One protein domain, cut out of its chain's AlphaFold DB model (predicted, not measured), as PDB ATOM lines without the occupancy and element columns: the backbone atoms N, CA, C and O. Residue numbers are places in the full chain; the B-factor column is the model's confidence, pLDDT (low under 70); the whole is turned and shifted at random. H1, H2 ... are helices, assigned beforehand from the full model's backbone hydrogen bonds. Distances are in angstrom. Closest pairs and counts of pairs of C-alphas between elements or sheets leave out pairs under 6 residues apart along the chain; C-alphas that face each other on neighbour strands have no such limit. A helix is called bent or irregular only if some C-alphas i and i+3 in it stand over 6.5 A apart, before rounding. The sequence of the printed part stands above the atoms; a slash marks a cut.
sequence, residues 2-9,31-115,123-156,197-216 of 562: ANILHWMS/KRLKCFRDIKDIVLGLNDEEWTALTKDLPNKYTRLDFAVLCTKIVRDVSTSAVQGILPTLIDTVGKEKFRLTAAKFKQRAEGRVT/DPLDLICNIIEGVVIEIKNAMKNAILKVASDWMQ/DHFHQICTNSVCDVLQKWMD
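AT A GLANCE: This is residues 2 to 9, 31 to 115, 123 to 156 and 197 to 216 of the 562 residues of an uncharacterized protein of Pangasianodon hypophthalmus (UniProt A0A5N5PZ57). Two long helices, H4 and H6, lie side by side and run opposite ways as the core of an elongated all-helix domain, and H7 packs obliquely on H6. The short helices H2 and H3 pack at one end of this pair, H5 lies across the other end beside the first residues of H6, and little H1 lies near H4 and H5. The printed part has 147 residues with seven named helices, H1 to H7 in order along the chain, and no named strand. H4, H6 and H7 form an up-and-down bundle, each running against the one before it. The whole is only just loose, close to compact, with a radius of gyration of the C-alphas of 17.8 A, and the C-alphas span 53 by 34 by 22 A.

IN THESE COORDINATES: Find C-alpha 124 at (71.342, 95.332, 79.514); from there H6, residues 124 to 155, runs 46.4 A to C-alpha 155 at (44.502, 93.472, 41.663). H4, residues 64 to 94, is 42.5 A long and begins at C-alpha 64, (37.635, 89.890, 58.010). Look along H4 to residues 85 to 88: it is irregular there, but only just, with C-alphas 85 and 88 6.7 A apart, and it has a kink of 34 degrees near residue 88. H7, residues 197 to 216, is 27.2 A long and ends at C-alpha 216, (72.850, 86.541, 59.642). H5, residues 96 to 110, measures 20.6 A. Three short helices remain: H1 is residues 2 to 9, 10.9 A; H2 is residues 37 to 45, 11.7 A; H3 is residues 48 to 55, 10.4 A.

HOW THE PARTS SIT: Start at the hub, H6, which touches five helices. It touches H4, closest at the C-alphas of Val 136 and Ser 79, 5.9 A apart, at a shallow tilt of 33 degrees, only just short of steep, and they run opposite ways. With its residues 135 to 146 alone H6 touches H7, closest at the C-alphas of Ile 139 and Val 207, 5.7 A, at a steep tilt of 38 degrees, opposite ways. H7 and H4 are close but not clearly touching, the closest C-alphas being those of Leu 211 and Ala 82, 7.7 A. Next look at H2: it touches residues 64 to 72 of H4, with the C-alphas of Lys 40 and Ala 68 closest at 4.9 A, and residues 140 to 147 of H6, with those of Ile 39 and Lys 144 closest at 6.5 A. Further along, residues 147 to 155 of H6 touch H3, closest at the C-alphas of Ala 151 and Glu 50, 4.9 A; the two are only just about perpendicular, at 73 degrees. Residues 124 and 125 of H6 touch H5, closest at the C-alphas of Leu 125 and Thr 102, 5.4 A. H1 is close to H4 but not clearly touching it, with the C-alphas of Leu 5 and Thr 80 7.0 A apart, and H1 and H5 are near each other. H5 and H7 are apart. In H1, H2, H3, H5 and H7 every O i to N i+4 pair is within hydrogen-bond range; in H4 it is 25 of 27 and in H6 26 of 28.

THE WHOLE: The two C-alphas farthest apart are those of Glu 97 and Gln 156, 55.2 A. Three cuts interrupt the printed part: residues 10 to 30, with 12.2 A between C-alphas 9 and 31; residues 116 to 122, with 15.6 A between C-alphas 115 and 123; and residues 157 to 196, with 23.6 A between C-alphas 156 and 197. Of the links that are printed whole, H2 to H3 and H4 to H5 are tight and H3 to H4 is short. The mean pLDDT of the printed part is 77.5; look for values under 70 at residues 2 to 9, 31 to 35, 114 to 115 and 197 to 216.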
ATOM      1  N   ALA A   2      58.679  81.212  82.046       36.25
ATOM      2  CA  ALA A   2      57.251  81.253  81.664       36.25
ATOM      3  C   ALA A   2      56.532  82.595  81.932       36.25
ATOM      4  O   ALA A   2      55.823  83.094  81.062       36.25
ATOM      5  N   ASN A   3      56.788  83.218  83.089       41.00
ATOM      6  CA  ASN A   3      56.179  84.490  83.494       41.00
ATOM      7  C   ASN A   3      56.370  85.655  82.503       41.00
ATOM      8  O   ASN A   3      55.513  86.528  82.481       41.00
ATOM      9  N   ILE A   4      57.431  85.686  81.686       44.56
ATOM     10  CA  ILE A   4      57.682  86.795  80.743       44.56
ATOM     11  C   ILE A   4      56.716  86.712  79.548       44.56
ATOM     12  O   ILE A   4      55.963  87.647  79.287       44.56
ATOM     13  N   LEU A   5      56.653  85.552  78.885       45.75
ATOM     14  CA  LEU A   5      55.736  85.294  77.761       45.75
ATOM     15  C   LEU A   5      54.262  85.341  78.210       45.75
ATOM     16  O   LEU A   5      53.400  85.914  77.543       45.75
ATOM     17  N   HIS A   6      53.977  84.792  79.394       47.00
ATOM     18  CA  HIS A   6      52.657  84.833  80.025       47.00
ATOM     19  C   HIS A   6      52.236  86.263  80.417       47.00
ATOM     20  O   HIS A   6      51.065  86.607  80.269       47.00
ATOM     21  N   TRP A   7      53.170  87.128  80.839       45.06
ATOM     22  CA  TRP A   7      52.893  88.550  81.080       45.06
ATOM     23  C   TRP A   7      52.544  89.295  79.784       45.06
ATOM     24  O   TRP A   7      51.631  90.116  79.818       45.06
ATOM     25  N   MET A   8      53.173  88.979  78.642       41.25
ATOM     26  CA  MET A   8      52.772  89.543  77.337       41.25
ATOM     27  C   MET A   8      51.361  89.113  76.895       41.25
ATOM     28  O   MET A   8      50.723  89.828  76.128       41.25
ATOM     29  N   SER A   9      50.860  87.973  77.386       41.22
ATOM     30  CA  SER A   9      49.556  87.414  76.989       41.22
ATOM     31  C   SER A   9      48.399  87.729  77.950       41.22
ATOM     32  O   SER A   9      47.236  87.554  77.580       41.22
ATOM     33  N   LYS A  31      50.178  99.260  75.985       52.28
ATOM     34  CA  LYS A  31      50.982  99.341  74.758       52.28
ATOM     35  C   LYS A  31      51.149  97.977  74.081       52.28
ATOM     36  O   LYS A  31      51.224  97.926  72.858       52.28
ATOM     37  N   ARG A  32      51.106  96.870  74.831       48.56
ATOM     38  CA  ARG A  32      51.242  95.496  74.297       48.56
ATOM     39  C   ARG A  32      50.118  95.131  73.337       48.56
ATOM     40  O   ARG A  32      50.333  94.443  72.343       48.56
ATOM     41  N   LEU A  33      48.913  95.618  73.624       51.53
ATOM     42  CA  LEU A  33      47.751  95.416  72.764       51.53
ATOM     43  C   LEU A  33      47.669  96.443  71.623       51.53
ATOM     44  O   LEU A  33      46.732  96.368  70.830       51.53
ATOM     45  N   LYS A  34      48.636  97.365  71.491       63.38
ATOM     46  CA  LYS A  34      48.832  98.143  70.255       63.38
ATOM     47  C   LYS A  34      49.594  97.335  69.202       63.38
ATOM     48  O   LYS A  34      49.148  97.303  68.069       63.38
ATOM     49  N   CYS A  35      50.639  96.592  69.580       58.84
ATOM     50  CA  CYS A  35      51.515  95.847  68.654       58.84
ATOM     51  C   CYS A  35      50.774  94.911  67.675       58.84
ATOM     52  O   CYS A  35      51.209  94.727  66.544       58.84
ATOM     53  N   PHE A  36      49.656  94.322  68.113       70.12
ATOM     54  CA  PHE A  36      48.799  93.446  67.300       70.12
ATOM     55  C   PHE A  36      47.572  94.153  66.713       70.12
ATOM     56  O   PHE A  36      46.859  93.567  65.899       70.12
ATOM     57  N   ARG A  37      47.296  95.393  67.135       82.12
ATOM     58  CA  ARG A  37      46.170  96.173  66.625       82.12
ATOM     59  C   ARG A  37      46.396  96.519  65.160       82.12
ATOM     60  O   ARG A  37      45.498  96.287  64.370       82.12
ATOM     61  N   ASP A  38      47.617  96.909  64.803       83.88
ATOM     62  CA  ASP A  38      48.045  97.197  63.432       83.88
ATOM     63  C   ASP A  38      47.585  96.111  62.438       83.88
ATOM     64  O   ASP A  38      46.968  96.425  61.429       83.88
ATOM     65  N   ILE A  39      47.821  94.825  62.743       86.06
ATOM     66  CA  ILE A  39      47.437  93.688  61.881       86.06
ATOM     67  C   ILE A  39      45.915  93.591  61.735       86.06
ATOM     68  O   ILE A  39      45.410  93.365  60.636       86.06
ATOM     69  N   LYS A  40      45.179  93.765  62.838       89.69
ATOM     70  CA  LYS A  40      43.714  93.756  62.821       89.69
ATOM     71  C   LYS A  40      43.169  94.926  62.001       89.69
ATOM     72  O   LYS A  40      42.274  94.722  61.189       89.69
ATOM     73  N   ASP A  41      43.701  96.120  62.218       91.06
ATOM     74  CA  ASP A  41      43.234  97.351  61.589       91.06
ATOM     75  C   ASP A  41      43.571  97.356  60.084       91.06
ATOM     76  O   ASP A  41      42.763  97.833  59.294       91.06
ATOM     77  N   ILE A  42      44.678  96.723  59.664       90.25
ATOM     78  CA  ILE A  42      44.979  96.431  58.248       90.25
ATOM     79  C   ILE A  42      43.916  95.507  57.646       90.25
ATOM     80  O   ILE A  42      43.285  95.882  56.666       90.25
ATOM     81  N   VAL A  43      43.675  94.326  58.228       91.44
ATOM     82  CA  VAL A  43      42.724  93.341  57.667       91.44
ATOM     83  C   VAL A  43      41.282  93.865  57.651       91.44
ATOM     84  O   VAL A  43      40.527  93.558  56.732       91.44
ATOM     85  N   LEU A  44      40.885  94.663  58.649       92.44
ATOM     86  CA  LEU A  44      39.579  95.329  58.664       92.44
ATOM     87  C   LEU A  44      39.495  96.527  57.705       92.44
ATOM     88  O   LEU A  44      38.388  96.879  57.309       92.44
ATOM     89  N   GLY A  45      40.630  97.147  57.370       92.25
ATOM     90  CA  GLY A  45      40.734  98.285  56.457       92.25
ATOM     91  C   GLY A  45      40.859  97.916  54.977       92.25
ATOM     92  O   GLY A  45      40.771  98.815  54.147       92.25
ATOM     93  N   LEU A  46      41.041  96.631  54.646       91.88
ATOM     94  CA  LEU A  46      40.979  96.144  53.263       91.88
ATOM     95  C   LEU A  46      39.594  96.414  52.667       91.88
ATOM     96  O   LEU A  46      38.576  96.136  53.310       91.88
ATOM     97  N   ASN A  47      39.549  96.875  51.422       95.56
ATOM     98  CA  ASN A  47      38.308  97.030  50.667       95.56
ATOM     99  C   ASN A  47      37.729  95.661  50.240       95.56
ATOM    100  O   ASN A  47      38.312  94.603  50.503       95.56
ATOM    101  N   ASP A  48      36.522  95.647  49.670       95.19
ATOM    102  CA  ASP A  48      35.794  94.404  49.355       95.19
ATOM    103  C   ASP A  48      36.443  93.595  48.220       95.19
ATOM    104  O   ASP A  48      36.365  92.366  48.221       95.19
ATOM    105  N   GLU A  49      37.174  94.251  47.323       93.81
ATOM    106  CA  GLU A  49      37.905  93.635  46.213       93.81
ATOM    107  C   GLU A  49      39.235  93.031  46.704       93.81
ATOM    108  O   GLU A  49      39.493  91.852  46.465       93.81
ATOM    109  N   GLU A  50      40.023  93.780  47.487       93.81
ATOM    110  CA  GLU A  50      41.248  93.316  48.169       93.81
ATOM    111  C   GLU A  50      40.966  92.121  49.088       93.81
ATOM    112  O   GLU A  50      41.733  91.160  49.150       93.81
ATOM    113  N   TRP A  51      39.850  92.176  49.817       94.50
ATOM    114  CA  TRP A  51      39.415  91.099  50.699       94.50
ATOM    115  C   TRP A  51      38.956  89.865  49.919       94.50
ATOM    116  O   TRP A  51      39.296  88.742  50.298       94.50
ATOM    117  N   THR A  52      38.221  90.054  48.819       92.75
ATOM    118  CA  THR A  52      37.812  88.948  47.941       92.75
ATOM    119  C   THR A  52      39.028  88.300  47.284       92.75
ATOM    120  O   THR A  52      39.107  87.077  47.254       92.75
ATOM    121  N   ALA A  53      40.017  89.082  46.843       92.19
ATOM    122  CA  ALA A  53      41.303  88.580  46.364       92.19
ATOM    123  C   ALA A  53      42.027  87.738  47.428       92.19
ATOM    124  O   ALA A  53      42.315  86.566  47.201       92.19
ATOM    125  N   LEU A  54      42.238  88.304  48.622       90.50
ATOM    126  CA  LEU A  54      42.934  87.657  49.742       90.50
ATOM    127  C   LEU A  54      42.247  86.374  50.250       90.50
ATOM    128  O   LEU A  54      42.889  85.561  50.915       90.50
ATOM    129  N   THR A  55      40.953  86.192  49.968       93.00
ATOM    130  CA  THR A  55      40.169  85.035  50.433       93.00
ATOM    131  C   THR A  55      39.642  84.116  49.336       93.00
ATOM    132  O   THR A  55      39.042  83.096  49.671       93.00
ATOM    133  N   LYS A  56      39.900  84.408  48.055       90.25
ATOM    134  CA  LYS A  56      39.392  83.630  46.912       90.25
ATOM    135  C   LYS A  56      39.739  82.142  47.004       90.25
ATOM    136  O   LYS A  56      38.878  81.304  46.751       90.25
ATOM    137  N   ASP A  57      40.965  81.838  47.422       87.19
ATOM    138  CA  ASP A  57      41.494  80.472  47.482       87.19
ATOM    139  C   ASP A  57      41.339  79.837  48.887       87.19
ATOM    140  O   ASP A  57      41.862  78.759  49.164       87.19
ATOM    141  N   LEU A  58      40.615  80.483  49.814       86.19
ATOM    142  CA  LEU A  58      40.323  79.908  51.131       86.19
ATOM    143  C   LEU A  58      39.015  79.091  51.088       86.19
ATOM    144  O   LEU A  58      37.936  79.665  50.950       86.19
ATOM    145  N   PRO A  59      39.053  77.763  51.327       81.94
ATOM    146  CA  PRO A  59      37.888  76.877  51.210       81.94
ATOM    147  C   PRO A  59      36.829  77.090  52.307       81.94
ATOM    148  O   PRO A  59      35.752  76.503  52.258       81.94
ATOM    149  N   ASN A  60      37.121  77.926  53.310       83.31
ATOM    150  CA  ASN A  60      36.173  78.341  54.339       83.31
ATOM    151  C   ASN A  60      35.888  79.837  54.194       83.31
ATOM    152  O   ASN A  60      36.815  80.645  54.150       83.31
ATOM    153  N   LYS A  61      34.604  80.214  54.239       88.56
ATOM    154  CA  LYS A  61      34.167  81.616  54.314       88.56
ATOM    155  C   LYS A  61      34.493  82.210  55.690       88.56
ATOM    156  O   LYS A  61      33.645  82.230  56.579       88.56
ATOM    157  N   TYR A  62      35.725  82.675  55.866       91.12
ATOM    158  CA  TYR A  62      36.113  83.514  57.003       91.12
ATOM    159  C   TYR A  62      35.475  84.904  56.884       91.12
ATOM    160  O   TYR A  62      35.269  85.403  55.778       91.12
ATOM    161  N   THR A  63      35.220  85.578  58.007       94.81
ATOM    162  CA  THR A  63      35.034  87.038  58.000       94.81
ATOM    163  C   THR A  63      36.389  87.748  58.103       94.81
ATOM    164  O   THR A  63      37.368  87.162  58.579       94.81
ATOM    165  N   ARG A  64      36.448  89.046  57.749       94.38
ATOM    166  CA  ARG A  64      37.635  89.890  58.010       94.38
ATOM    167  C   ARG A  64      38.086  89.802  59.472       94.38
ATOM    168  O   ARG A  64      39.281  89.813  59.754       94.38
ATOM    169  N   LEU A  65      37.146  89.684  60.415       93.31
ATOM    170  CA  LEU A  65      37.460  89.600  61.840       93.31
ATOM    171  C   LEU A  65      38.088  88.251  62.224       93.31
ATOM    172  O   LEU A  65      39.058  88.242  62.981       93.31
ATOM    173  N   ASP A  66      37.594  87.133  61.684       92.25
ATOM    174  CA  ASP A  66      38.161  85.800  61.945       92.25
ATOM    175  C   ASP A  66      39.587  85.689  61.400       92.25
ATOM    176  O   ASP A  66      40.492  85.211  62.085       92.25
ATOM    177  N   PHE A  67      39.808  86.201  60.188       91.56
ATOM    178  CA  PHE A  67      41.125  86.226  59.556       91.56
ATOM    179  C   PHE A  67      42.084  87.181  60.279       91.56
ATOM    180  O   PHE A  67      43.224  86.814  60.556       91.56
ATOM    181  N   ALA A  68      41.617  88.357  60.715       90.50
ATOM    182  CA  ALA A  68      42.398  89.256  61.569       90.50
ATOM    183  C   ALA A  68      42.826  88.581  62.886       90.50
ATOM    184  O   ALA A  68      43.962  88.759  63.343       90.50
ATOM    185  N   VAL A  69      41.942  87.782  63.494       89.00
ATOM    186  CA  VAL A  69      42.243  86.970  64.684       89.00
ATOM    187  C   VAL A  69      43.242  85.853  64.357       89.00
ATOM    188  O   VAL A  69      44.165  85.631  65.144       89.00
ATOM    189  N   LEU A  70      43.125  85.201  63.197       88.25
ATOM    190  CA  LEU A  70      44.054  84.168  62.731       88.25
ATOM    191  C   LEU A  70      45.464  84.732  62.482       88.25
ATOM    192  O   LEU A  70      46.425  84.221  63.056       88.25
ATOM    193  N   CYS A  71      45.603  85.829  61.732       87.75
ATOM    194  CA  CYS A  71      46.884  86.517  61.519       87.75
ATOM    195  C   CYS A  71      47.491  87.012  62.842       87.75
ATOM    196  O   CYS A  71      48.683  86.822  63.089       87.75
ATOM    197  N   THR A  72      46.667  87.568  63.740       86.94
ATOM    198  CA  THR A  72      47.089  87.959  65.099       86.94
ATOM    199  C   THR A  72      47.619  86.767  65.898       86.94
ATOM    200  O   THR A  72      48.609  86.902  66.622       86.94
ATOM    201  N   LYS A  73      46.979  85.596  65.782       87.62
ATOM    202  CA  LYS A  73      47.434  84.357  66.421       87.62
ATOM    203  C   LYS A  73      48.763  83.891  65.822       87.62
ATOM    204  O   LYS A  73      49.692  83.662  66.586       87.62
ATOM    205  N   ILE A  74      48.888  83.825  64.494       83.81
ATOM    206  CA  ILE A  74      50.124  83.403  63.812       83.81
ATOM    207  C   ILE A  74      51.300  84.299  64.226       83.81
ATOM    208  O   ILE A  74      52.316  83.787  64.691       83.81
ATOM    209  N   VAL A  75      51.159  85.630  64.161       83.38
ATOM    210  CA  VAL A  75      52.237  86.548  64.580       83.38
ATOM    211  C   VAL A  75      52.572  86.384  66.060       83.38
ATOM    212  O   VAL A  75      53.751  86.423  66.412       83.38
ATOM    213  N   ARG A  76      51.588  86.144  66.939       84.81
ATOM    214  CA  ARG A  76      51.851  85.874  68.361       84.81
ATOM    215  C   ARG A  76      52.620  84.574  68.559       84.81
ATOM    216  O   ARG A  76      53.592  84.573  69.312       84.81
ATOM    217  N   ASP A  77      52.193  83.492  67.923       82.25
ATOM    218  CA  ASP A  77      52.751  82.154  68.121       82.25
ATOM    219  C   ASP A  77      54.171  82.064  67.531       82.25
ATOM    220  O   ASP A  77      55.077  81.529  68.180       82.25
ATOM    221  N   VAL A  78      54.419  82.691  66.372       80.25
ATOM    222  CA  VAL A  78      55.766  82.773  65.782       80.25
ATOM    223  C   VAL A  78      56.666  83.746  66.552       80.25
ATOM    224  O   VAL A  78      57.787  83.370  66.878       80.25
ATOM    225  N   SER A  79      56.185  84.924  66.977       80.69
ATOM    226  CA  SER A  79      56.962  85.820  67.862       80.69
ATOM    227  C   SER A  79      57.329  85.140  69.183       80.69
ATOM    228  O   SER A  79      58.456  85.239  69.660       80.69
ATOM    229  N   THR A  80      56.393  84.385  69.762       83.38
ATOM    230  CA  THR A  80      56.608  83.595  70.984       83.38
ATOM    231  C   THR A  80      57.641  82.486  70.770       83.38
ATOM    232  O   THR A  80      58.377  82.156  71.702       83.38
ATOM    233  N   SER A  81      57.720  81.928  69.561       81.12
ATOM    234  CA  SER A  81      58.700  80.903  69.183       81.12
ATOM    235  C   SER A  81      60.084  81.505  68.915       81.12
ATOM    236  O   SER A  81      61.070  81.008  69.456       81.12
ATOM    237  N   ALA A  82      60.164  82.623  68.188       79.25
ATOM    238  CA  ALA A  82      61.398  83.369  67.940       79.25
ATOM    239  C   ALA A  82      62.041  83.848  69.251       79.25
ATOM    240  O   ALA A  82      63.209  83.567  69.514       79.25
ATOM    241  N   VAL A  83      61.253  84.464  70.144       82.62
ATOM    242  CA  VAL A  83      61.726  84.852  71.482       82.62
ATOM    243  C   VAL A  83      62.167  83.625  72.287       82.62
ATOM    244  O   VAL A  83      63.188  83.693  72.961       82.62
ATOM    245  N   GLN A  84      61.480  82.479  72.203       85.06
ATOM    246  CA  GLN A  84      61.940  81.245  72.863       85.06
ATOM    247  C   GLN A  84      63.244  80.670  72.288       85.06
ATOM    248  O   GLN A  84      63.968  80.017  73.039       85.06
ATOM    249  N   GLY A  85      63.545  80.904  71.009       82.88
ATOM    250  CA  GLY A  85      64.798  80.499  70.367       82.88
ATOM    251  C   GLY A  85      65.980  81.412  70.703       82.88
ATOM    252  O   GLY A  85      67.073  80.919  70.956       82.88
ATOM    253  N   ILE A  86      65.751  82.729  70.769       83.75
ATOM    254  CA  ILE A  86      66.791  83.745  71.029       83.75
ATOM    255  C   ILE A  86      67.092  83.888  72.536       83.75
ATOM    256  O   ILE A  86      68.226  84.154  72.934       83.75
ATOM    257  N   LEU A  87      66.090  83.687  73.402       86.12
ATOM    258  CA  LEU A  87      66.207  83.894  74.850       86.12
ATOM    259  C   LEU A  87      67.298  83.052  75.554       86.12
ATOM    260  O   LEU A  87      67.931  83.604  76.453       86.12
ATOM    261  N   PRO A  88      67.554  81.769  75.217       86.94
ATOM    262  CA  PRO A  88      68.681  81.017  75.771       86.94
ATOM    263  C   PRO A  88      70.022  81.697  75.480       86.94
ATOM    264  O   PRO A  88      70.770  81.965  76.414       86.94
ATOM    265  N   THR A  89      70.266  82.076  74.222       83.44
ATOM    266  CA  THR A  89      71.488  82.772  73.800       83.44
ATOM    267  C   THR A  89      71.663  84.085  74.560       83.44
ATOM    268  O   THR A  89      72.714  84.303  75.151       83.44
ATOM    269  N   LEU A  90      70.615  84.914  74.665       81.81
ATOM    270  CA  LEU A  90      70.667  86.149  75.464       81.81
ATOM    271  C   LEU A  90      70.972  85.889  76.950       81.81
ATOM    272  O   LEU A  90      71.710  86.654  77.565       81.81
ATOM    273  N   ILE A  91      70.427  84.818  77.536       85.62
ATOM    274  CA  ILE A  91      70.676  84.437  78.937       85.62
ATOM    275  C   ILE A  91      72.121  83.976  79.155       85.62
ATOM    276  O   ILE A  91      72.695  84.275  80.203       85.62
ATOM    277  N   ASP A  92      72.702  83.252  78.200       84.88
ATOM    278  CA  ASP A  92      74.073  82.758  78.305       84.88
ATOM    279  C   ASP A  92      75.104  83.859  77.968       84.88
ATOM    280  O   ASP A  92      76.114  83.952  78.660       84.88
ATOM    281  N   THR A  93      74.820  84.773  77.024       81.00
ATOM    282  CA  THR A  93      75.676  85.941  76.714       81.00
ATOM    283  C   THR A  93      75.645  87.022  77.804       81.00
ATOM    284  O   THR A  93      76.687  87.563  78.159       81.00
ATOM    285  N   VAL A  94      74.469  87.356  78.355       83.50
ATOM    286  CA  VAL A  94      74.337  88.396  79.403       83.50
ATOM    287  C   VAL A  94      74.606  87.834  80.806       83.50
ATOM    288  O   VAL A  94      74.940  88.579  81.727       83.50
ATOM    289  N   GLY A  95      74.500  86.516  80.978       89.50
ATOM    290  CA  GLY A  95      74.667  85.827  82.252       89.50
ATOM    291  C   GLY A  95      73.359  85.717  83.044       89.50
ATOM    292  O   GLY A  95      72.601  86.677  83.210       89.50
ATOM    293  N   LYS A  96      73.111  84.519  83.586       85.94
ATOM    294  CA  LYS A  96      71.848  84.122  84.237       85.94
ATOM    295  C   LYS A  96      71.414  85.054  85.374       85.94
ATOM    296  O   LYS A  96      70.235  85.398  85.442       85.94
ATOM    297  N   GLU A  97      72.338  85.513  86.216       84.44
ATOM    298  CA  GLU A  97      71.996  86.391  87.345       84.44
ATOM    299  C   GLU A  97      71.779  87.855  86.936       84.44
ATOM    300  O   GLU A  97      70.804  88.462  87.385       84.44
ATOM    301  N   LYS A  98      72.556  88.397  85.980       82.00
ATOM    302  CA  LYS A  98      72.226  89.698  85.362       82.00
ATOM    303  C   LYS A  98      70.837  89.643  84.723       82.00
ATOM    304  O   LYS A  98      70.034  90.552  84.938       82.00
ATOM    305  N   PHE A  99      70.505  88.553  84.023       82.25
ATOM    306  CA  PHE A  99      69.174  88.342  83.446       82.25
ATOM    307  C   PHE A  99      68.063  88.222  84.510       82.25
ATOM    308  O   PHE A  99      66.969  88.755  84.315       82.25
ATOM    309  N   ARG A 100      68.304  87.569  85.659       83.88
ATOM    310  CA  ARG A 100      67.329  87.515  86.769       83.88
ATOM    311  C   ARG A 100      67.085  88.884  87.398       83.88
ATOM    312  O   ARG A 100      65.924  89.252  87.579       83.88
ATOM    313  N   LEU A 101      68.148  89.637  87.682       82.50
ATOM    314  CA  LEU A 101      68.069  90.999  88.217       82.50
ATOM    315  C   LEU A 101      67.311  91.922  87.246       82.50
ATOM    316  O   LEU A 101      66.371  92.616  87.631       82.50
ATOM    317  N   THR A 102      67.654  91.831  85.961       79.06
ATOM    318  CA  THR A 102      66.973  92.468  84.825       79.06
ATOM    319  C   THR A 102      65.479  92.134  84.781       79.06
ATOM    320  O   THR A 102      64.636  93.030  84.744       79.06
ATOM    321  N   ALA A 103      65.105  90.855  84.868       79.88
ATOM    322  CA  ALA A 103      63.702  90.443  84.866       79.88
ATOM    323  C   ALA A 103      62.928  90.953  86.100       79.88
ATOM    324  O   ALA A 103      61.730  91.236  85.997       79.88
ATOM    325  N   ALA A 104      63.593  91.112  87.252       83.12
ATOM    326  CA  ALA A 104      63.007  91.717  88.447       83.12
ATOM    327  C   ALA A 104      62.792  93.234  88.282       83.12
ATOM    328  O   ALA A 104      61.672  93.704  88.497       83.12
ATOM    329  N   LYS A 105      63.803  93.982  87.805       80.12
ATOM    330  CA  LYS A 105      63.680  95.407  87.427       80.12
ATOM    331  C   LYS A 105      62.535  95.623  86.431       80.12
ATOM    332  O   LYS A 105      61.698  96.505  86.623       80.12
ATOM    333  N   PHE A 106      62.452  94.790  85.389       75.12
ATOM    334  CA  PHE A 106      61.404  94.881  84.368       75.12
ATOM    335  C   PHE A 106      60.009  94.639  84.954       75.12
ATOM    336  O   PHE A 106      59.079  95.381  84.641       75.12
ATOM    337  N   LYS A 107      59.860  93.661  85.862       80.94
ATOM    338  CA  LYS A 107      58.607  93.449  86.604       80.94
ATOM    339  C   LYS A 107      58.233  94.682  87.438       80.94
ATOM    340  O   LYS A 107      57.078  95.088  87.407       80.94
ATOM    341  N   GLN A 108      59.185  95.306  88.133       79.69
ATOM    342  CA  GLN A 108      58.926  96.508  88.939       79.69
ATOM    343  C   GLN A 108      58.537  97.724  88.075       79.69
ATOM    344  O   GLN A 108      57.556  98.396  88.403       79.69
ATOM    345  N   ARG A 109      59.231  97.974  86.947       75.25
ATOM    346  CA  ARG A 109      58.831  98.993  85.949       75.25
ATOM    347  C   ARG A 109      57.406  98.710  85.439       75.25
ATOM    348  O   ARG A 109      56.568  99.606  85.424       75.25
ATOM    349  N   ALA A 110      57.108  97.456  85.089       70.56
ATOM    350  CA  ALA A 110      55.796  97.007  84.603       70.56
ATOM    351  C   ALA A 110      54.660  97.083  85.644       70.56
ATOM    352  O   ALA A 110      53.488  97.109  85.269       70.56
ATOM    353  N   GLU A 111      54.987  97.098  86.937       84.00
ATOM    354  CA  GLU A 111      54.042  97.274  88.047       84.00
ATOM    355  C   GLU A 111      53.939  98.740  88.511       84.00
ATOM    356  O   GLU A 111      53.245  99.016  89.486       84.00
ATOM    357  N   GLY A 112      54.601  99.678  87.817       84.25
ATOM    358  CA  GLY A 112      54.556 101.117  88.107       84.25
ATOM    359  C   GLY A 112      55.335 101.544  89.356       84.25
ATOM    360  O   GLY A 112      55.140 102.650  89.845       84.25
ATOM    361  N   ARG A 113      56.199 100.673  89.899       76.75
ATOM    362  CA  ARG A 113      56.834 100.840  91.223       76.75
ATOM    363  C   ARG A 113      58.234 101.466  91.207       76.75
ATOM    364  O   ARG A 113      58.871 101.518  92.252       76.75
ATOM    365  N   VAL A 114      58.735 101.902  90.050       61.84
ATOM    366  CA  VAL A 114      60.101 102.435  89.905       61.84
ATOM    367  C   VAL A 114      60.058 103.946  89.709       61.84
ATOM    368  O   VAL A 114      59.636 104.429  88.660       61.84
ATOM    369  N   THR A 115      60.521 104.691  90.711       59.69
ATOM    370  CA  THR A 115      60.791 106.128  90.610       59.69
ATOM    371  C   THR A 115      62.035 106.375  89.754       59.69
ATOM    372  O   THR A 115      63.048 105.692  89.877       59.69
ATOM    373  N   ASP A 123      71.307 100.015  80.542       79.25
ATOM    374  CA  ASP A 123      70.942  98.787  81.244       79.25
ATOM    375  C   ASP A 123      70.823  97.641  80.218       79.25
ATOM    376  O   ASP A 123      70.055  97.773  79.259       79.25
ATOM    377  N   PRO A 124      71.499  96.488  80.400       74.69
ATOM    378  CA  PRO A 124      71.342  95.332  79.514       74.69
ATOM    379  C   PRO A 124      69.881  94.878  79.350       74.69
ATOM    380  O   PRO A 124      69.534  94.242  78.355       74.69
ATOM    381  N   LEU A 125      69.011  95.237  80.301       72.81
ATOM    382  CA  LEU A 125      67.554  95.161  80.197       72.81
ATOM    383  C   LEU A 125      67.001  95.889  78.969       72.81
ATOM    384  O   LEU A 125      66.189  95.312  78.245       72.81
ATOM    385  N   ASP A 126      67.413  97.134  78.751       79.62
ATOM    386  CA  ASP A 126      66.916  97.988  77.676       79.62
ATOM    387  C   ASP A 126      67.455  97.496  76.317       79.62
ATOM    388  O   ASP A 126      66.684  97.403  75.364       79.62
ATOM    389  N   LEU A 127      68.697  96.992  76.253       81.56
ATOM    390  CA  LEU A 127      69.216  96.266  75.078       81.56
ATOM    391  C   LEU A 127      68.410  94.988  74.764       81.56
ATOM    392  O   LEU A 127      68.000  94.780  73.621       81.56
ATOM    393  N   ILE A 128      68.133  94.140  75.765       79.56
ATOM    394  CA  ILE A 128      67.303  92.930  75.592       79.56
ATOM    395  C   ILE A 128      65.883  93.296  75.134       79.56
ATOM    396  O   ILE A 128      65.323  92.612  74.273       79.56
ATOM    397  N   CYS A 129      65.296  94.362  75.687       78.88
ATOM    398  CA  CYS A 129      63.978  94.843  75.273       78.88
ATOM    399  C   CYS A 129      63.998  95.329  73.822       78.88
ATOM    400  O   CYS A 129      63.151  94.888  73.053       78.88
ATOM    401  N   ASN A 130      64.990  96.131  73.428       82.81
ATOM    402  CA  ASN A 130      65.144  96.626  72.058       82.81
ATOM    403  C   ASN A 130      65.322  95.480  71.045       82.81
ATOM    404  O   ASN A 130      64.719  95.511  69.974       82.81
ATOM    405  N   ILE A 131      66.083  94.432  71.390       81.94
ATOM    406  CA  ILE A 131      66.238  93.229  70.552       81.94
ATOM    407  C   ILE A 131      64.900  92.494  70.384       81.94
ATOM    408  O   ILE A 131      64.511  92.159  69.265       81.94
ATOM    409  N   ILE A 132      64.175  92.250  71.481       78.50
ATOM    410  CA  ILE A 132      62.885  91.541  71.443       78.50
ATOM    411  C   ILE A 132      61.817  92.369  70.714       78.50
ATOM    412  O   ILE A 132      61.055  91.819  69.921       78.50
ATOM    413  N   GLU A 133      61.763  93.680  70.952       81.81
ATOM    414  CA  GLU A 133      60.834  94.597  70.290       81.81
ATOM    415  C   GLU A 133      61.146  94.719  68.794       81.81
ATOM    416  O   GLU A 133      60.228  94.607  67.987       81.81
ATOM    417  N   GLY A 134      62.425  94.808  68.408       82.31
ATOM    418  CA  GLY A 134      62.862  94.770  67.010       82.31
ATOM    419  C   GLY A 134      62.423  93.493  66.288       82.31
ATOM    420  O   GLY A 134      61.785  93.574  65.241       82.31
ATOM    421  N   VAL A 135      62.661  92.314  66.876       77.88
ATOM    422  CA  VAL A 135      62.204  91.031  66.303       77.88
ATOM    423  C   VAL A 135      60.675  90.986  66.168       77.88
ATOM    424  O   VAL A 135      60.167  90.554  65.136       77.88
ATOM    425  N   VAL A 136      59.915  91.468  67.157       76.19
ATOM    426  CA  VAL A 136      58.439  91.515  67.078       76.19
ATOM    427  C   VAL A 136      57.951  92.509  66.014       76.19
ATOM    428  O   VAL A 136      56.989  92.211  65.302       76.19
ATOM    429  N   ILE A 137      58.603  93.667  65.875       80.50
ATOM    430  CA  ILE A 137      58.303  94.663  64.837       80.50
ATOM    431  C   ILE A 137      58.562  94.078  63.448       80.50
ATOM    432  O   ILE A 137      57.692  94.187  62.587       80.50
ATOM    433  N   GLU A 138      59.685  93.395  63.244       82.19
ATOM    434  CA  GLU A 138      60.027  92.799  61.951       82.19
ATOM    435  C   GLU A 138      59.090  91.644  61.564       82.19
ATOM    436  O   GLU A 138      58.595  91.615  60.437       82.19
ATOM    437  N   ILE A 139      58.716  90.760  62.499       78.56
ATOM    438  CA  ILE A 139      57.698  89.716  62.250       78.56
ATOM    439  C   ILE A 139      56.337  90.349  61.891       78.56
ATOM    440  O   ILE A 139      55.634  89.870  60.995       78.56
ATOM    441  N   LYS A 140      55.951  91.439  62.568       81.94
ATOM    442  CA  LYS A 140      54.718  92.190  62.276       81.94
ATOM    443  C   LYS A 140      54.773  92.839  60.887       81.94
ATOM    444  O   LYS A 140      53.788  92.777  60.153       81.94
ATOM    445  N   ASN A 141      55.909  93.433  60.520       82.75
ATOM    446  CA  ASN A 141      56.138  94.052  59.215       82.75
ATOM    447  C   ASN A 141      56.104  93.003  58.091       82.75
ATOM    448  O   ASN A 141      55.447  93.229  57.077       82.75
ATOM    449  N   ALA A 142      56.710  91.829  58.298       80.06
ATOM    450  CA  ALA A 142      56.639  90.691  57.379       80.06
ATOM    451  C   ALA A 142      55.187  90.262  57.111       80.06
ATOM    452  O   ALA A 142      54.753  90.225  55.960       80.06
ATOM    453  N   MET A 143      54.396  90.036  58.170       82.94
ATOM    454  CA  MET A 143      52.975  89.685  58.047       82.94
ATOM    455  C   MET A 143      52.161  90.782  57.341       82.94
ATOM    456  O   MET A 143      51.373  90.474  56.448       82.94
ATOM    457  N   LYS A 144      52.366  92.061  57.694       84.75
ATOM    458  CA  LYS A 144      51.732  93.201  57.006       84.75
ATOM    459  C   LYS A 144      52.034  93.180  55.508       84.75
ATOM    460  O   LYS A 144      51.118  93.299  54.699       84.75
ATOM    461  N   ASN A 145      53.307  93.042  55.151       84.38
ATOM    462  CA  ASN A 145      53.755  93.106  53.767       84.38
ATOM    463  C   ASN A 145      53.272  91.887  52.968       84.38
ATOM    464  O   ASN A 145      52.913  92.047  51.809       84.38
ATOM    465  N   ALA A 146      53.182  90.702  53.583       79.56
ATOM    466  CA  ALA A 146      52.580  89.522  52.966       79.56
ATOM    467  C   ALA A 146      51.083  89.727  52.661       79.56
ATOM    468  O   ALA A 146      50.660  89.476  51.536       79.56
ATOM    469  N   ILE A 147      50.300  90.239  53.621       81.88
ATOM    470  CA  ILE A 147      48.864  90.528  53.433       81.88
ATOM    471  C   ILE A 147      48.655  91.557  52.312       81.88
ATOM    472  O   ILE A 147      47.884  91.311  51.387       81.88
ATOM    473  N   LEU A 148      49.371  92.687  52.367       83.69
ATOM    474  CA  LEU A 148      49.253  93.749  51.363       83.69
ATOM    475  C   LEU A 148      49.728  93.296  49.979       83.69
ATOM    476  O   LEU A 148      49.107  93.657  48.982       83.69
ATOM    477  N   LYS A 149      50.789  92.480  49.903       84.88
ATOM    478  CA  LYS A 149      51.269  91.920  48.636       84.88
ATOM    479  C   LYS A 149      50.233  90.988  48.007       84.88
ATOM    480  O   LYS A 149      49.917  91.173  46.842       84.88
ATOM    481  N   VAL A 150      49.674  90.036  48.760       79.19
ATOM    482  CA  VAL A 150      48.663  89.101  48.223       79.19
ATOM    483  C   VAL A 150      47.418  89.849  47.730       79.19
ATOM    484  O   VAL A 150      46.906  89.524  46.664       79.19
ATOM    485  N   ALA A 151      46.975  90.895  48.437       80.19
ATOM    486  CA  ALA A 151      45.887  91.755  47.965       80.19
ATOM    487  C   ALA A 151      46.253  92.543  46.684       80.19
ATOM    488  O   ALA A 151      45.446  92.626  45.761       80.19
ATOM    489  N   SER A 152      47.476  93.086  46.601       80.69
ATOM    490  CA  SER A 152      47.921  93.944  45.488       80.69
ATOM    491  C   SER A 152      48.253  93.172  44.208       80.69
ATOM    492  O   SER A 152      47.864  93.591  43.118       80.69
ATOM    493  N   ASP A 153      48.962  92.045  44.323       82.38
ATOM    494  CA  ASP A 153      49.390  91.219  43.185       82.38
ATOM    495  C   ASP A 153      48.177  90.681  42.404       82.38
ATOM    496  O   ASP A 153      48.231  90.544  41.184       82.38
ATOM    497  N   TRP A 154      47.063  90.428  43.099       75.06
ATOM    498  CA  TRP A 154      45.805  89.950  42.516       75.06
ATOM    499  C   TRP A 154      44.956  91.051  41.867       75.06
ATOM    500  O   TRP A 154      44.100  90.760  41.033       75.06
ATOM    501  N   MET A 155      45.171  92.311  42.256       70.50
ATOM    502  CA  MET A 155      44.502  93.472  41.663       70.50
ATOM    503  C   MET A 155      45.145  93.930  40.352       70.50
ATOM    504  O   MET A 155      44.522  94.686  39.609       70.50
ATOM    505  N   GLN A 156      46.364  93.484  40.035       75.88
ATOM    506  CA  GLN A 156      46.957  93.734  38.723       75.88
ATOM    507  C   GLN A 156      46.257  92.864  37.667       75.88
ATOM    508  O   GLN A 156      46.373  91.637  37.721       75.88
ATOM    509  N   ASP A 197      47.317  75.673  53.295       53.91
ATOM    510  CA  ASP A 197      48.730  75.530  53.615       53.91
ATOM    511  C   ASP A 197      49.589  76.506  52.808       53.91
ATOM    512  O   ASP A 197      50.610  76.952  53.314       53.91
ATOM    513  N   HIS A 198      49.172  76.919  51.604       60.06
ATOM    514  CA  HIS A 198      49.927  77.850  50.767       60.06
ATOM    515  C   HIS A 198      49.979  79.265  51.359       60.06
ATOM    516  O   HIS A 198      51.065  79.829  51.496       60.06
ATOM    517  N   PHE A 199      48.848  79.829  51.807       57.94
ATOM    518  CA  PHE A 199      48.862  81.119  52.515       57.94
ATOM    519  C   PHE A 199      49.642  81.013  53.835       57.94
ATOM    520  O   PHE A 199      50.445  81.887  54.168       57.94
ATOM    521  N   HIS A 200      49.481  79.900  54.563       61.06
ATOM    522  CA  HIS A 200      50.271  79.645  55.766       61.06
ATOM    523  C   HIS A 200      51.777  79.558  55.465       61.06
ATOM    524  O   HIS A 200      52.578  80.110  56.224       61.06
ATOM    525  N   GLN A 201      52.167  78.945  54.345       65.38
ATOM    526  CA  GLN A 201      53.547  78.825  53.877       65.38
ATOM    527  C   GLN A 201      54.108  80.178  53.427       65.38
ATOM    528  O   GLN A 201      55.238  80.484  53.783       65.38
ATOM    529  N   ILE A 202      53.338  81.025  52.732       63.25
ATOM    530  CA  ILE A 202      53.748  82.397  52.374       63.25
ATOM    531  C   ILE A 202      54.050  83.208  53.640       63.25
ATOM    532  O   ILE A 202      55.139  83.776  53.765       63.25
ATOM    533  N   CYS A 203      53.131  83.223  54.611       57.94
ATOM    534  CA  CYS A 203      53.345  83.920  55.881       57.94
ATOM    535  C   CYS A 203      54.523  83.340  56.676       57.94
ATOM    536  O   CYS A 203      55.302  84.096  57.256       57.94
ATOM    537  N   THR A 204      54.671  82.014  56.703       61.53
ATOM    538  CA  THR A 204      55.751  81.343  57.441       61.53
ATOM    539  C   THR A 204      57.104  81.596  56.784       61.53
ATOM    540  O   THR A 204      58.022  82.019  57.477       61.53
ATOM    541  N   ASN A 205      57.219  81.459  55.459       67.75
ATOM    542  CA  ASN A 205      58.426  81.781  54.693       67.75
ATOM    543  C   ASN A 205      58.827  83.246  54.893       67.75
ATOM    544  O   ASN A 205      59.967  83.516  55.248       67.75
ATOM    545  N   SER A 206      57.885  84.186  54.753       65.12
ATOM    546  CA  SER A 206      58.153  85.620  54.928       65.12
ATOM    547  C   SER A 206      58.718  85.950  56.317       65.12
ATOM    548  O   SER A 206      59.624  86.776  56.437       65.12
ATOM    549  N   VAL A 207      58.237  85.271  57.364       57.97
ATOM    550  CA  VAL A 207      58.762  85.430  58.725       57.97
ATOM    551  C   VAL A 207      60.081  84.673  58.936       57.97
ATOM    552  O   VAL A 207      60.978  85.196  59.598       57.97
ATOM    553  N   CYS A 208      60.248  83.482  58.360       63.28
ATOM    554  CA  CYS A 208      61.503  82.729  58.402       63.28
ATOM    555  C   CYS A 208      62.646  83.477  57.702       63.28
ATOM    556  O   CYS A 208      63.728  83.565  58.273       63.28
ATOM    557  N   ASP A 209      62.399  84.087  56.540       68.19
ATOM    558  CA  ASP A 209      63.359  84.934  55.820       68.19
ATOM    559  C   ASP A 209      63.824  86.120  56.671       68.19
ATOM    560  O   ASP A 209      65.000  86.479  56.664       68.19
ATOM    561  N   VAL A 210      62.898  86.741  57.406       62.56
ATOM    562  CA  VAL A 210      63.183  87.859  58.313       62.56
ATOM    563  C   VAL A 210      64.003  87.403  59.520       62.56
ATOM    564  O   VAL A 210      65.009  88.034  59.846       62.56
ATOM    565  N   LEU A 211      63.640  86.280  60.144       57.25
ATOM    566  CA  LEU A 211      64.414  85.700  61.244       57.25
ATOM    567  C   LEU A 211      65.818  85.278  60.788       57.25
ATOM    568  O   LEU A 211      66.784  85.534  61.504       57.25
ATOM    569  N   GLN A 212      65.954  84.701  59.591       65.12
ATOM    570  CA  GLN A 212      67.247  84.320  59.023       65.12
ATOM    571  C   GLN A 212      68.121  85.548  58.751       65.12
ATOM    572  O   GLN A 212      69.232  85.619  59.267       65.12
ATOM    573  N   LYS A 213      67.598  86.563  58.048       68.12
ATOM    574  CA  LYS A 213      68.311  87.830  57.799       68.12
ATOM    575  C   LYS A 213      68.746  88.514  59.095       68.12
ATOM    576  O   LYS A 213      69.837  89.083  59.141       68.12
ATOM    577  N   TRP A 214      67.928  88.455  60.146       64.94
ATOM    578  CA  TRP A 214      68.274  89.014  61.453       64.94
ATOM    579  C   TRP A 214      69.403  88.231  62.148       64.94
ATOM    580  O   TRP A 214      70.335  88.849  62.669       64.94
ATOM    581  N   MET A 215      69.374  86.893  62.112       58.47
ATOM    582  CA  MET A 215      70.462  86.052  62.636       58.47
ATOM    583  C   MET A 215      71.770  86.275  61.860       58.47
ATOM    584  O   MET A 215      72.812  86.500  62.477       58.47
ATOM    585  N   ASP A 216      71.704  86.301  60.526       65.56
ATOM    586  CA  ASP A 216      72.850  86.541  59.642       65.56
ATOM    587  C   ASP A 216      73.481  87.923  59.902       65.56
ATOM    588  O   ASP A 216      74.700  88.043  60.028       65.56
TER     589      ASP A 216